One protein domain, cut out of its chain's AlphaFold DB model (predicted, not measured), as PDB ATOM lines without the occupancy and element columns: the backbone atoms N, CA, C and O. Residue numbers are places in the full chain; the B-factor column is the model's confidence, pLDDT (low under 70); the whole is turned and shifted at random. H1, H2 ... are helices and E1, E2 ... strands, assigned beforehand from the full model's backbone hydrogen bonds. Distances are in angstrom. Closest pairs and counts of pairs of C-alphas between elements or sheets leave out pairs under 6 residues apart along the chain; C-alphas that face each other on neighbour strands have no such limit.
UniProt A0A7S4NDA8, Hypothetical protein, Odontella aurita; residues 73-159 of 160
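This is residues 73 to 159 of the 160 residues of the protein "Hypothetical protein" of Odontella aurita (UniProt A0A7S4NDA8). With little regular structure, this is a flat, loose layout: a long two-stranded hairpin, E1 and E2, with its loop residues 89 to 95 sticking out, helix H2 beside E1, and an unnamed tail, residues 136 to 159, folding back beyond H2. The 87 printed residues run E1, E2, H1, H2, a mixed class with 34 residues in named elements; the sheet is antiparallel, the radius of gyration of the C-alphas 16.7 A and the spans 50 by 35 by 17 A.

E1, residues 76 to 84, begins at C-alpha 76 (-87.072, -45.538, 508.239) and is 26.4 A long. E2, residues 99 to 107, is 25.3 A. H1 is residues 113 to 116, 5.1 A. H2, residues 124 to 135, 17.5 A, ends at C-alpha 135 (-62.021, -56.730, 519.900).

Hairpin E1 and E2 has N 79 and O 104 within hydrogen-bond range, 2.8 A. The closest C-alphas of E1 and H2, Tyr 83 and Val 134, are 7.4 A apart; those of E2 and H1, Tyr 107 and Ile 114, 6.6 A. H1 and H2 are apart. In H2, 7 of 8 O i to N i+4 pairs are within range; H1 is too short for one.

The farthest C-alphas, Val 93 and Gln 116, are 51.1 A apart. The printed part has no cut; the E1 to E2 link is long. Residues 86 to 97, 113 to 122 and 149 to 159 are under pLDDT 70.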
ATOM      1  N   PRO A  73     -93.393 -46.405 501.642       81.12
ATOM      2  CA  PRO A  73     -94.324 -45.947 502.674       81.12
ATOM      3  C   PRO A  73     -93.669 -45.798 504.052       81.12
ATOM      4  O   PRO A  73     -94.219 -45.098 504.904       81.12
ATOM      5  N   ASP A  74     -92.512 -46.429 504.271       82.69
ATOM      6  CA  ASP A  74     -91.706 -46.241 505.474       82.69
ATOM      7  C   ASP A  74     -90.263 -45.873 505.100       82.69
ATOM      8  O   ASP A  74     -89.495 -46.745 504.679       82.69
ATOM      9  N   PRO A  75     -89.861 -44.599 505.246       78.88
ATOM     10  CA  PRO A  75     -88.504 -44.176 504.931       78.88
ATOM     11  C   PRO A  75     -87.492 -44.585 506.011       78.88
ATOM     12  O   PRO A  75     -86.295 -44.346 505.828       78.88
ATOM     13  N   HIS A  76     -87.938 -45.170 507.129       81.38
ATOM     14  CA  HIS A  76     -87.072 -45.538 508.239       81.38
ATOM     15  C   HIS A  76     -86.549 -46.973 508.121       81.38
ATOM     16  O   HIS A  76     -87.177 -47.871 507.561       81.38
ATOM     17  N   GLU A  77     -85.370 -47.186 508.686       84.25
ATOM     18  CA  GLU A  77     -84.714 -48.477 508.828       84.25
ATOM     19  C   GLU A  77     -84.146 -48.589 510.244       84.25
ATOM     20  O   GLU A  77     -83.648 -47.610 510.814       84.25
ATOM     21  N   ILE A  78     -84.237 -49.786 510.825       85.25
ATOM     22  CA  ILE A  78     -83.634 -50.097 512.121       85.25
ATOM     23  C   ILE A  78     -82.320 -50.827 511.865       85.25
ATOM     24  O   ILE A  78     -82.294 -51.924 511.305       85.25
ATOM     25  N   PHE A  79     -81.223 -50.225 512.306       80.56
ATOM     26  CA  PHE A  79     -79.892 -50.806 512.262       80.56
ATOM     27  C   PHE A  79     -79.585 -51.448 513.612       80.56
ATOM     28  O   PHE A  79     -79.293 -50.754 514.588       80.56
ATOM     29  N   SER A  80     -79.636 -52.778 513.662       86.31
ATOM     30  CA  SER A  80     -79.323 -53.541 514.871       86.31
ATOM     31  C   SER A  80     -77.864 -53.999 514.868       86.31
ATOM     32  O   SER A  80     -77.387 -54.650 513.932       86.31
ATOM     33  N   PHE A  81     -77.148 -53.692 515.945       83.88
ATOM     34  CA  PHE A  81     -75.776 -54.118 516.197       83.88
ATOM     35  C   PHE A  81     -75.736 -54.971 517.453       83.88
ATOM     36  O   PHE A  81     -76.340 -54.631 518.466       83.88
ATOM     37  N   ARG A  82     -74.983 -56.068 517.396       84.88
ATOM     38  CA  ARG A  82     -74.808 -56.971 518.527       84.88
ATOM     39  C   ARG A  82     -73.329 -57.197 518.770       84.88
ATOM     40  O   ARG A  82     -72.626 -57.673 517.880       84.88
ATOM     41  N   TYR A  83     -72.886 -56.877 519.978       81.25
ATOM     42  CA  TYR A  83     -71.499 -57.008 520.402       81.25
ATOM     43  C   TYR A  83     -71.399 -57.956 521.604       81.25
ATOM     44  O   TYR A  83     -72.254 -57.908 522.494       81.25
ATOM     45  N   PRO A  84     -70.390 -58.840 521.658       80.00
ATOM     46  CA  PRO A  84     -70.131 -59.645 522.848       80.00
ATOM     47  C   PRO A  84     -69.662 -58.749 524.005       80.00
ATOM     48  O   PRO A  84     -68.955 -57.768 523.783       80.00
ATOM     49  N   HIS A  85     -70.049 -59.067 525.242       77.75
ATOM     50  CA  HIS A  85     -69.612 -58.291 526.402       77.75
ATOM     51  C   HIS A  85     -68.113 -58.534 526.706       77.75
ATOM     52  O   HIS A  85     -67.711 -59.693 526.882       77.75
ATOM     53  N   PRO A  86     -67.272 -57.480 526.787       65.75
ATOM     54  CA  PRO A  86     -65.865 -57.623 527.149       65.75
ATOM     55  C   PRO A  86     -65.771 -58.007 528.630       65.75
ATOM     56  O   PRO A  86     -66.133 -57.238 529.512       65.75
ATOM     57  N   GLY A  87     -65.353 -59.242 528.906       63.16
ATOM     58  CA  GLY A  87     -65.283 -59.791 530.267       63.16
ATOM     59  C   GLY A  87     -65.872 -61.192 530.405       63.16
ATOM     60  O   GLY A  87     -65.576 -61.890 531.373       63.16
ATOM     61  N   THR A  88     -66.634 -61.674 529.417       56.84
ATOM     62  CA  THR A  88     -67.079 -63.076 529.381       56.84
ATOM     63  C   THR A  88     -65.966 -63.967 528.819       56.84
ATOM     64  O   THR A  88     -66.050 -64.519 527.722       56.84
ATOM     65  N   THR A  89     -64.872 -64.112 529.564       53.62
ATOM     66  CA  THR A  89     -63.798 -65.068 529.272       53.62
ATOM     67  C   THR A  89     -64.302 -66.497 529.462       53.62
ATOM     68  O   THR A  89     -64.053 -67.107 530.488       53.62
ATOM     69  N   LYS A  90     -65.031 -67.042 528.476       55.06
ATOM     70  CA  LYS A  90     -65.302 -68.484 528.268       55.06
ATOM     71  C   LYS A  90     -65.540 -69.333 529.534       55.06
ATOM     72  O   LYS A  90     -65.210 -70.517 529.539       55.06
ATOM     73  N   SER A  91     -66.135 -68.792 530.594       51.00
ATOM     74  CA  SER A  91     -66.551 -69.605 531.731       51.00
ATOM     75  C   SER A  91     -67.952 -70.101 531.416       51.00
ATOM     76  O   SER A  91     -68.963 -69.513 531.794       51.00
ATOM     77  N   VAL A  92     -67.989 -71.147 530.588       56.38
ATOM     78  CA  VAL A  92     -69.183 -71.899 530.186       56.38
ATOM     79  C   VAL A  92     -69.660 -72.706 531.394       56.38
ATOM     80  O   VAL A  92     -69.567 -73.928 531.413       56.38
ATOM     81  N   VAL A  93     -70.081 -72.021 532.452       58.28
ATOM     82  CA  VAL A  93     -70.650 -72.678 533.635       58.28
ATOM     83  C   VAL A  93     -72.135 -72.340 533.765       58.28
ATOM     84  O   VAL A  93     -72.902 -73.229 534.099       58.28
ATOM     85  N   ASP A  94     -72.570 -71.153 533.321       54.84
ATOM     86  CA  ASP A  94     -73.977 -70.723 533.398       54.84
ATOM     87  C   ASP A  94     -74.497 -70.114 532.083       54.84
ATOM     88  O   ASP A  94     -74.991 -68.994 532.076       54.84
ATOM     89  N   GLY A  95     -74.337 -70.825 530.955       59.28
ATOM     90  CA  GLY A  95     -75.161 -70.777 529.721       59.28
ATOM     91  C   GLY A  95     -75.605 -69.449 529.063       59.28
ATOM     92  O   GLY A  95     -76.255 -69.501 528.022       59.28
ATOM     93  N   SER A  96     -75.291 -68.275 529.603       59.59
ATOM     94  CA  SER A  96     -75.796 -66.974 529.174       59.59
ATOM     95  C   SER A  96     -74.629 -66.118 528.704       59.59
ATOM     96  O   SER A  96     -73.869 -65.531 529.471       59.59
ATOM     97  N   THR A  97     -74.440 -66.088 527.390       66.69
ATOM     98  CA  THR A  97     -73.520 -65.145 526.761       66.69
ATOM     99  C   THR A  97     -74.158 -63.763 526.830       66.69
ATOM    100  O   THR A  97     -75.132 -63.497 526.127       66.69
ATOM    101  N   GLN A  98     -73.641 -62.895 527.698       77.25
ATOM    102  CA  GLN A  98     -74.077 -61.504 527.749       77.25
ATOM    103  C   GLN A  98     -73.639 -60.799 526.459       77.25
ATOM    104  O   GLN A  98     -72.462 -60.815 526.089       77.25
ATOM    105  N   SER A  99     -74.600 -60.208 525.755       81.88
ATOM    106  CA  SER A  99     -74.361 -59.400 524.561       81.88
ATOM    107  C   SER A  99     -74.961 -58.016 524.738       81.88
ATOM    108  O   SER A  99     -76.042 -57.877 525.305       81.88
ATOM    109  N   ILE A 100     -74.261 -57.012 524.229       81.38
ATOM    110  CA  ILE A 100     -74.740 -55.638 524.127       81.38
ATOM    111  C   ILE A 100     -75.455 -55.519 522.782       81.38
ATOM    112  O   ILE A 100     -74.853 -55.769 521.735       81.38
ATOM    113  N   GLU A 101     -76.733 -55.161 522.818       86.81
ATOM    114  CA  GLU A 101     -77.550 -54.906 521.632       86.81
ATOM    115  C   GLU A 101     -77.802 -53.401 521.521       86.81
ATOM    116  O   GLU A 101     -78.187 -52.751 522.492       86.81
ATOM    117  N   ILE A 102     -77.516 -52.842 520.348       81.88
ATOM    118  CA  ILE A 102     -77.715 -51.429 520.030       81.88
ATOM    119  C   ILE A 102     -78.626 -51.375 518.813       81.88
ATOM    120  O   ILE A 102     -78.279 -51.915 517.765       81.88
ATOM    121  N   GLU A 103     -79.764 -50.708 518.941       85.44
ATOM    122  CA  GLU A 103     -80.684 -50.461 517.834       85.44
ATOM    123  C   GLU A 103     -80.680 -48.971 517.509       85.44
ATOM    124  O   GLU A 103     -80.936 -48.129 518.372       85.44
ATOM    125  N   LEU A 104     -80.346 -48.639 516.264       78.75
ATOM    126  CA  LEU A 104     -80.376 -47.272 515.763       78.75
ATOM    127  C   LEU A 104     -81.511 -47.139 514.757       78.75
ATOM    128  O   LEU A 104     -81.585 -47.905 513.803       78.75
ATOM    129  N   HIS A 105     -82.361 -46.138 514.942       79.81
ATOM    130  CA  HIS A 105     -83.385 -45.778 513.968       79.81
ATOM    131  C   HIS A 105     -82.812 -44.711 513.038       79.81
ATOM    132  O   HIS A 105     -82.369 -43.658 513.502       79.81
ATOM    133  N   GLY A 106     -82.802 -44.978 511.736       77.56
ATOM    134  CA  GLY A 106     -82.326 -44.035 510.728       77.56
ATOM    135  C   GLY A 106     -83.167 -44.086 509.462       77.56
ATOM    136  O   GLY A 106     -84.188 -44.762 509.419       77.56
ATOM    137  N   TYR A 107     -82.741 -43.353 508.440       79.81
ATOM    138  CA  TYR A 107     -83.368 -43.404 507.122       79.81
ATOM    139  C   TYR A 107     -82.716 -44.488 506.263       79.81
ATOM    140  O   TYR A 107     -81.495 -44.667 506.311       79.81
ATOM    141  N   LYS A 108     -83.526 -45.177 505.454       82.81
ATOM    142  CA  LYS A 108     -83.045 -46.095 504.413       82.81
ATOM    143  C   LYS A 108     -82.100 -45.358 503.476       82.81
ATOM    144  O   LYS A 108     -82.401 -44.230 503.101       82.81
ATOM    145  N   TYR A 109     -81.019 -46.012 503.045       74.88
ATOM    146  CA  TYR A 109     -79.987 -45.424 502.170       74.88
ATOM    147  C   TYR A 109     -80.538 -44.766 500.889       74.88
ATOM    148  O   TYR A 109     -79.948 -43.820 500.375       74.88
ATOM    149  N   GLU A 110     -81.671 -45.258 500.391       75.06
ATOM    150  CA  GLU A 110     -82.322 -44.777 499.169       75.06
ATOM    151  C   GLU A 110     -83.371 -43.680 499.426       75.06
ATOM    152  O   GLU A 110     -83.987 -43.190 498.487       75.06
ATOM    153  N   SER A 111     -83.589 -43.274 500.682       76.56
ATOM    154  CA  SER A 111     -84.553 -42.226 501.016       76.56
ATOM    155  C   SER A 111     -84.029 -40.849 500.613       76.56
ATOM    156  O   SER A 111     -82.961 -40.421 501.061       76.56
ATOM    157  N   ASP A 112     -84.829 -40.097 499.858       72.19
ATOM    158  CA  ASP A 112     -84.548 -38.699 499.497       72.19
ATOM    159  C   ASP A 112     -84.316 -37.805 500.726       72.19
ATOM    160  O   ASP A 112     -83.603 -36.802 500.669       72.19
ATOM    161  N   GLN A 113     -84.856 -38.203 501.883       68.44
ATOM    162  CA  GLN A 113     -84.666 -37.504 503.153       68.44
ATOM    163  C   GLN A 113     -83.214 -37.550 503.646       68.44
ATOM    164  O   GLN A 113     -82.828 -36.693 504.437       68.44
ATOM    165  N   ILE A 114     -82.376 -38.476 503.163       67.19
ATOM    166  CA  ILE A 114     -80.935 -38.486 503.467       67.19
ATOM    167  C   ILE A 114     -80.240 -37.247 502.909       67.19
ATOM    168  O   ILE A 114     -79.354 -36.707 503.567       67.19
ATOM    169  N   TRP A 115     -80.658 -36.775 501.734       63.53
ATOM    170  CA  TRP A 115     -80.076 -35.598 501.090       63.53
ATOM    171  C   TRP A 115     -80.432 -34.295 501.815       63.53
ATOM    172  O   TRP A 115     -79.692 -33.319 501.713       63.53
ATOM    173  N   GLN A 116     -81.549 -34.287 502.550       62.00
ATOM    174  CA  GLN A 116     -82.033 -33.130 503.314       62.00
ATOM    175  C   GLN A 116     -81.715 -33.206 504.813       62.00
ATOM    176  O   GLN A 116     -81.712 -32.186 505.501       62.00
ATOM    177  N   SER A 117     -81.457 -34.402 505.338       55.09
ATOM    178  CA  SER A 117     -80.981 -34.594 506.704       55.09
ATOM    179  C   SER A 117     -79.498 -34.233 506.791       55.09
ATOM    180  O   SER A 117     -78.787 -34.207 505.790       55.09
ATOM    181  N   THR A 118     -78.983 -33.989 507.992       55.03
ATOM    182  CA  THR A 118     -77.574 -33.643 508.261       55.03
ATOM    183  C   THR A 118     -76.562 -34.746 507.891       55.03
ATOM    184  O   THR A 118     -75.408 -34.694 508.312       55.03
ATOM    185  N   GLY A 119     -76.956 -35.741 507.088       52.69
ATOM    186  CA  GLY A 119     -76.068 -36.773 506.570       52.69
ATOM    187  C   GLY A 119     -75.620 -37.769 507.634       52.69
ATOM    188  O   GLY A 119     -74.528 -38.325 507.525       52.69
ATOM    189  N   LEU A 120     -76.444 -38.021 508.660       55.12
ATOM    190  CA  LEU A 120     -76.253 -39.137 509.594       55.12
ATOM    191  C   LEU A 120     -76.603 -40.468 508.908       55.12
ATOM    192  O   LEU A 120     -77.494 -41.205 509.312       55.12
ATOM    193  N   THR A 121     -75.895 -40.770 507.826       62.28
ATOM    194  CA  THR A 121     -75.810 -42.116 507.270       62.28
ATOM    195  C   THR A 121     -74.766 -42.891 508.049       62.28
ATOM    196  O   THR A 121     -73.647 -42.416 508.249       62.28
ATOM    197  N   LEU A 122     -75.111 -44.107 508.462       66.06
ATOM    198  CA  LEU A 122     -74.135 -45.023 509.024       66.06
ATOM    199  C   LEU A 122     -73.103 -45.372 507.942       66.06
ATOM    200  O   LEU A 122     -73.387 -46.089 506.982       66.06
ATOM    201  N   TRP A 123     -71.884 -44.862 508.091       73.06
ATOM    202  CA  TRP A 123     -70.800 -45.183 507.173       73.06
ATOM    203  C   TRP A 123     -70.416 -46.649 507.346       73.06
ATOM    204  O   TRP A 123     -70.177 -47.097 508.461       73.06
ATOM    205  N   LYS A 124     -70.263 -47.413 506.258       75.38
ATOM    206  CA  LYS A 124     -69.827 -48.826 506.349       75.38
ATOM    207  C   LYS A 124     -68.539 -49.002 507.172       75.38
ATOM    208  O   LYS A 124     -68.367 -50.020 507.835       75.38
ATOM    209  N   ALA A 125     -67.666 -47.993 507.159       73.12
ATOM    210  CA  ALA A 125     -66.444 -47.958 507.953       73.12
ATOM    211  C   ALA A 125     -66.690 -47.877 509.471       73.12
ATOM    212  O   ALA A 125     -65.898 -48.444 510.220       73.12
ATOM    213  N   SER A 126     -67.775 -47.245 509.941       80.94
ATOM    214  CA  SER A 126     -68.063 -47.142 511.379       80.94
ATOM    215  C   SER A 126     -68.316 -48.516 511.990       80.94
ATOM    216  O   SER A 126     -67.785 -48.821 513.050       80.94
ATOM    217  N   ARG A 127     -69.015 -49.406 511.274       79.69
ATOM    218  CA  ARG A 127     -69.228 -50.790 511.720       79.69
ATOM    219  C   ARG A 127     -67.914 -51.558 511.881       79.69
ATOM    220  O   ARG A 127     -67.754 -52.292 512.854       79.69
ATOM    221  N   LEU A 128     -66.979 -51.389 510.942       84.12
ATOM    222  CA  LEU A 128     -65.655 -52.015 511.019       84.12
ATOM    223  C   LEU A 128     -64.843 -51.451 512.187       84.12
ATOM    224  O   LEU A 128     -64.232 -52.219 512.927       84.12
ATOM    225  N   LEU A 129     -64.886 -50.130 512.383       84.94
ATOM    226  CA  LEU A 129     -64.232 -49.466 513.504       84.94
ATOM    227  C   LEU A 129     -64.793 -49.959 514.842       84.94
ATOM    228  O   LEU A 129     -64.019 -50.382 515.691       84.94
ATOM    229  N   CYS A 130     -66.116 -49.981 515.020       84.88
ATOM    230  CA  CYS A 130     -66.747 -50.484 516.241       84.88
ATOM    231  C   CYS A 130     -66.355 -51.938 516.526       84.88
ATOM    232  O   CYS A 130     -65.993 -52.249 517.655       84.88
ATOM    233  N   SER A 131     -66.370 -52.816 515.515       82.75
ATOM    234  CA  SER A 131     -65.933 -54.210 515.682       82.75
ATOM    235  C   SER A 131     -64.481 -54.289 516.152       82.75
ATOM    236  O   SER A 131     -64.187 -54.988 517.115       82.75
ATOM    237  N   TYR A 132     -63.586 -53.534 515.512       87.75
ATOM    238  CA  TYR A 132     -62.174 -53.496 515.880       87.75
ATOM    239  C   TYR A 132     -61.967 -53.000 517.318       87.75
ATOM    240  O   TYR A 132     -61.211 -53.605 518.073       87.75
ATOM    241  N   LEU A 133     -62.663 -51.928 517.709       87.38
ATOM    242  CA  LEU A 133     -62.581 -51.340 519.048       87.38
ATOM    243  C   LEU A 133     -63.130 -52.265 520.140       87.38
ATOM    244  O   LEU A 133     -62.611 -52.253 521.250       87.38
ATOM    245  N   VAL A 134     -64.154 -53.066 519.836       84.88
ATOM    246  CA  VAL A 134     -64.668 -54.090 520.758       84.88
ATOM    247  C   VAL A 134     -63.643 -55.209 520.943       84.88
ATOM    248  O   VAL A 134     -63.372 -55.604 522.076       84.88
ATOM    249  N   ASP A 135     -63.041 -55.679 519.850       86.69
ATOM    250  CA  ASP A 135     -62.021 -56.730 519.900       86.69
ATOM    251  C   ASP A 135     -60.734 -56.266 520.609       86.69
ATOM    252  O   ASP A 135     -60.055 -57.086 521.220       86.69
ATOM    253  N   HIS A 136     -60.426 -54.963 520.555       87.50
ATOM    254  CA  HIS A 136     -59.189 -54.351 521.069       87.50
ATOM    255  C   HIS A 136     -59.479 -53.260 522.115       87.50
ATOM    256  O   HIS A 136     -58.901 -52.166 522.093       87.50
ATOM    257  N   HIS A 137     -60.433 -53.520 523.010       86.00
ATOM    258  CA  HIS A 137     -60.888 -52.567 524.028       86.00
ATOM    259  C   HIS A 137     -59.763 -52.051 524.945       86.00
ATOM    260  O   HIS A 137     -59.837 -50.920 525.428       86.00
ATOM    261  N   GLU A 138     -58.684 -52.815 525.122       89.31
ATOM    262  CA  GLU A 138     -57.482 -52.417 525.863       89.31
ATOM    263  C   GLU A 138     -56.815 -51.153 525.295       89.31
ATOM    264  O   GLU A 138     -56.120 -50.427 526.005       89.31
ATOM    265  N   ILE A 139     -57.048 -50.835 524.015       89.81
ATOM    266  CA  ILE A 139     -56.553 -49.600 523.399       89.81
ATOM    267  C   ILE A 139     -57.236 -48.375 524.014       89.81
ATOM    268  O   ILE A 139     -56.622 -47.304 524.048       89.81
ATOM    269  N   LEU A 140     -58.477 -48.521 524.477       87.19
ATOM    270  CA  LEU A 140     -59.320 -47.441 524.987       87.19
ATOM    271  C   LEU A 140     -59.230 -47.291 526.508       87.19
ATOM    272  O   LEU A 140     -59.534 -46.221 527.035       87.19
ATOM    273  N   GLU A 141     -58.796 -48.337 527.209       84.69
ATOM    274  CA  GLU A 141     -58.740 -48.354 528.665       84.69
ATOM    275  C   GLU A 141     -57.848 -47.228 529.216       84.69
ATOM    276  O   GLU A 141     -56.703 -47.032 528.799       84.69
ATOM    277  N   GLY A 142     -58.407 -46.438 530.139       85.06
ATOM    278  CA  GLY A 142     -57.719 -45.311 530.772       85.06
ATOM    279  C   GLY A 142     -57.434 -44.117 529.852       85.06
ATOM    280  O   GLY A 142     -56.720 -43.199 530.262       85.06
ATOM    281  N   LYS A 143     -57.965 -44.090 528.621       87.44
ATOM    282  CA  LYS A 143     -57.736 -42.995 527.668       87.44
ATOM    283  C   LYS A 143     -58.985 -42.151 527.459       87.44
ATOM    284  O   LYS A 143     -60.099 -42.650 527.361       87.44
ATOM    285  N   ARG A 144     -58.770 -40.842 527.310       80.88
ATOM    286  CA  ARG A 144     -59.793 -39.908 526.826       80.88
ATOM    287  C   ARG A 144     -59.758 -39.904 525.305       80.88
ATOM    288  O   ARG A 144     -58.714 -39.601 524.727       80.88
ATOM    289  N   ILE A 145     -60.873 -40.248 524.672       82.31
ATOM    290  CA  ILE A 145     -60.979 -40.372 523.217       82.31
ATOM    291  C   ILE A 145     -61.858 -39.242 522.697       82.31
ATOM    292  O   ILE A 145     -62.941 -38.995 523.219       82.31
ATOM    293  N   LEU A 146     -61.379 -38.556 521.662       80.44
ATOM    294  CA  LEU A 146     -62.148 -37.559 520.930       80.44
ATOM    295  C   LEU A 146     -62.486 -38.129 519.554       80.44
ATOM    296  O   LEU A 146     -61.584 -38.409 518.764       80.44
ATOM    297  N   GLU A 147     -63.775 -38.271 519.267       78.38
ATOM    298  CA  GLU A 147     -64.250 -38.570 517.922       78.38
ATOM    299  C   GLU A 147     -64.477 -37.253 517.177       78.38
ATOM    300  O   GLU A 147     -65.286 -36.416 517.583       78.38
ATOM    301  N   VAL A 148     -63.732 -37.048 516.091       72.62
ATOM    302  CA  VAL A 148     -63.893 -35.873 515.232       72.62
ATOM    303  C   VAL A 148     -64.730 -36.278 514.032       72.62
ATOM    304  O   VAL A 148     -64.269 -37.019 513.166       72.62
ATOM    305  N   ILE A 149     -65.955 -35.765 513.974       67.06
ATOM    306  CA  ILE A 149     -66.843 -35.956 512.832       67.06
ATOM    307  C   ILE A 149     -66.789 -34.684 511.987       67.06
ATOM    308  O   ILE A 149     -67.292 -33.632 512.378       67.06
ATOM    309  N   THR A 150     -66.168 -34.762 510.812       52.94
ATOM    310  CA  THR A 150     -66.162 -33.648 509.858       52.94
ATOM    311  C   THR A 150     -67.394 -33.747 508.962       52.94
ATOM    312  O   THR A 150     -67.350 -34.350 507.892       52.94
ATOM    313  N   LEU A 151     -68.511 -33.165 509.399       50.94
ATOM    314  CA  LEU A 151     -69.647 -32.878 508.518       50.94
ATOM    315  C   LEU A 151     -69.553 -31.421 508.060       50.94
ATOM    316  O   LEU A 151     -69.090 -30.566 508.809       50.94
ATOM    317  N   ARG A 152     -70.026 -31.121 506.840       46.28
ATOM    318  CA  ARG A 152     -70.106 -29.748 506.290       46.28
ATOM    319  C   ARG A 152     -70.869 -28.761 507.196       46.28
ATOM    320  O   ARG A 152     -70.745 -27.562 506.995       46.28
ATOM    321  N   HIS A 153     -71.596 -29.265 508.193       43.09
ATOM    322  CA  HIS A 153     -72.154 -28.516 509.313       43.09
ATOM    323  C   HIS A 153     -71.791 -29.279 510.598       43.09
ATOM    324  O   HIS A 153     -72.329 -30.351 510.869       43.09
ATOM    325  N   SER A 154     -70.784 -28.783 511.315       36.19
ATOM    326  CA  SER A 154     -70.050 -29.509 512.357       36.19
ATOM    327  C   SER A 154     -70.922 -29.932 513.546       36.19
ATOM    328  O   SER A 154     -71.479 -29.090 514.249       36.19
ATOM    329  N   ILE A 155     -70.964 -31.236 513.832       38.97
ATOM    330  CA  ILE A 155     -71.413 -31.794 515.115       38.97
ATOM    331  C   ILE A 155     -70.209 -32.514 515.719       38.97
ATOM    332  O   ILE A 155     -69.765 -33.535 515.204       38.97
ATOM    333  N   SER A 156     -69.679 -31.972 516.812       36.22
ATOM    334  CA  SER A 156     -68.615 -32.611 517.587       36.22
ATOM    335  C   SER A 156     -69.239 -33.351 518.764       36.22
ATOM    336  O   SER A 156     -69.860 -32.724 519.623       36.22
ATOM    337  N   ILE A 157     -69.071 -34.671 518.822       39.88
ATOM    338  CA  ILE A 157     -69.494 -35.478 519.971       39.88
ATOM    339  C   ILE A 157     -68.283 -35.632 520.890       39.88
ATOM    340  O   ILE A 157     -67.285 -36.261 520.545       39.88
ATOM    341  N   VAL A 158     -68.354 -35.005 522.065       31.94
ATOM    342  CA  VAL A 158     -67.320 -35.122 523.097       31.94
ATOM    343  C   VAL A 158     -67.708 -36.252 524.038       31.94
ATOM    344  O   VAL A 158     -68.694 -36.147 524.766       31.94
ATOM    345  N   TRP A 159     -66.902 -37.308 524.043       30.92
ATOM    346  CA  TRP A 159     -66.990 -38.394 525.010       30.92
ATOM    347  C   TRP A 159     -66.218 -37.975 526.275       30.92
ATOM    348  O   TRP A 159     -65.035 -37.635 526.197       30.92
TER     349      TRP A 159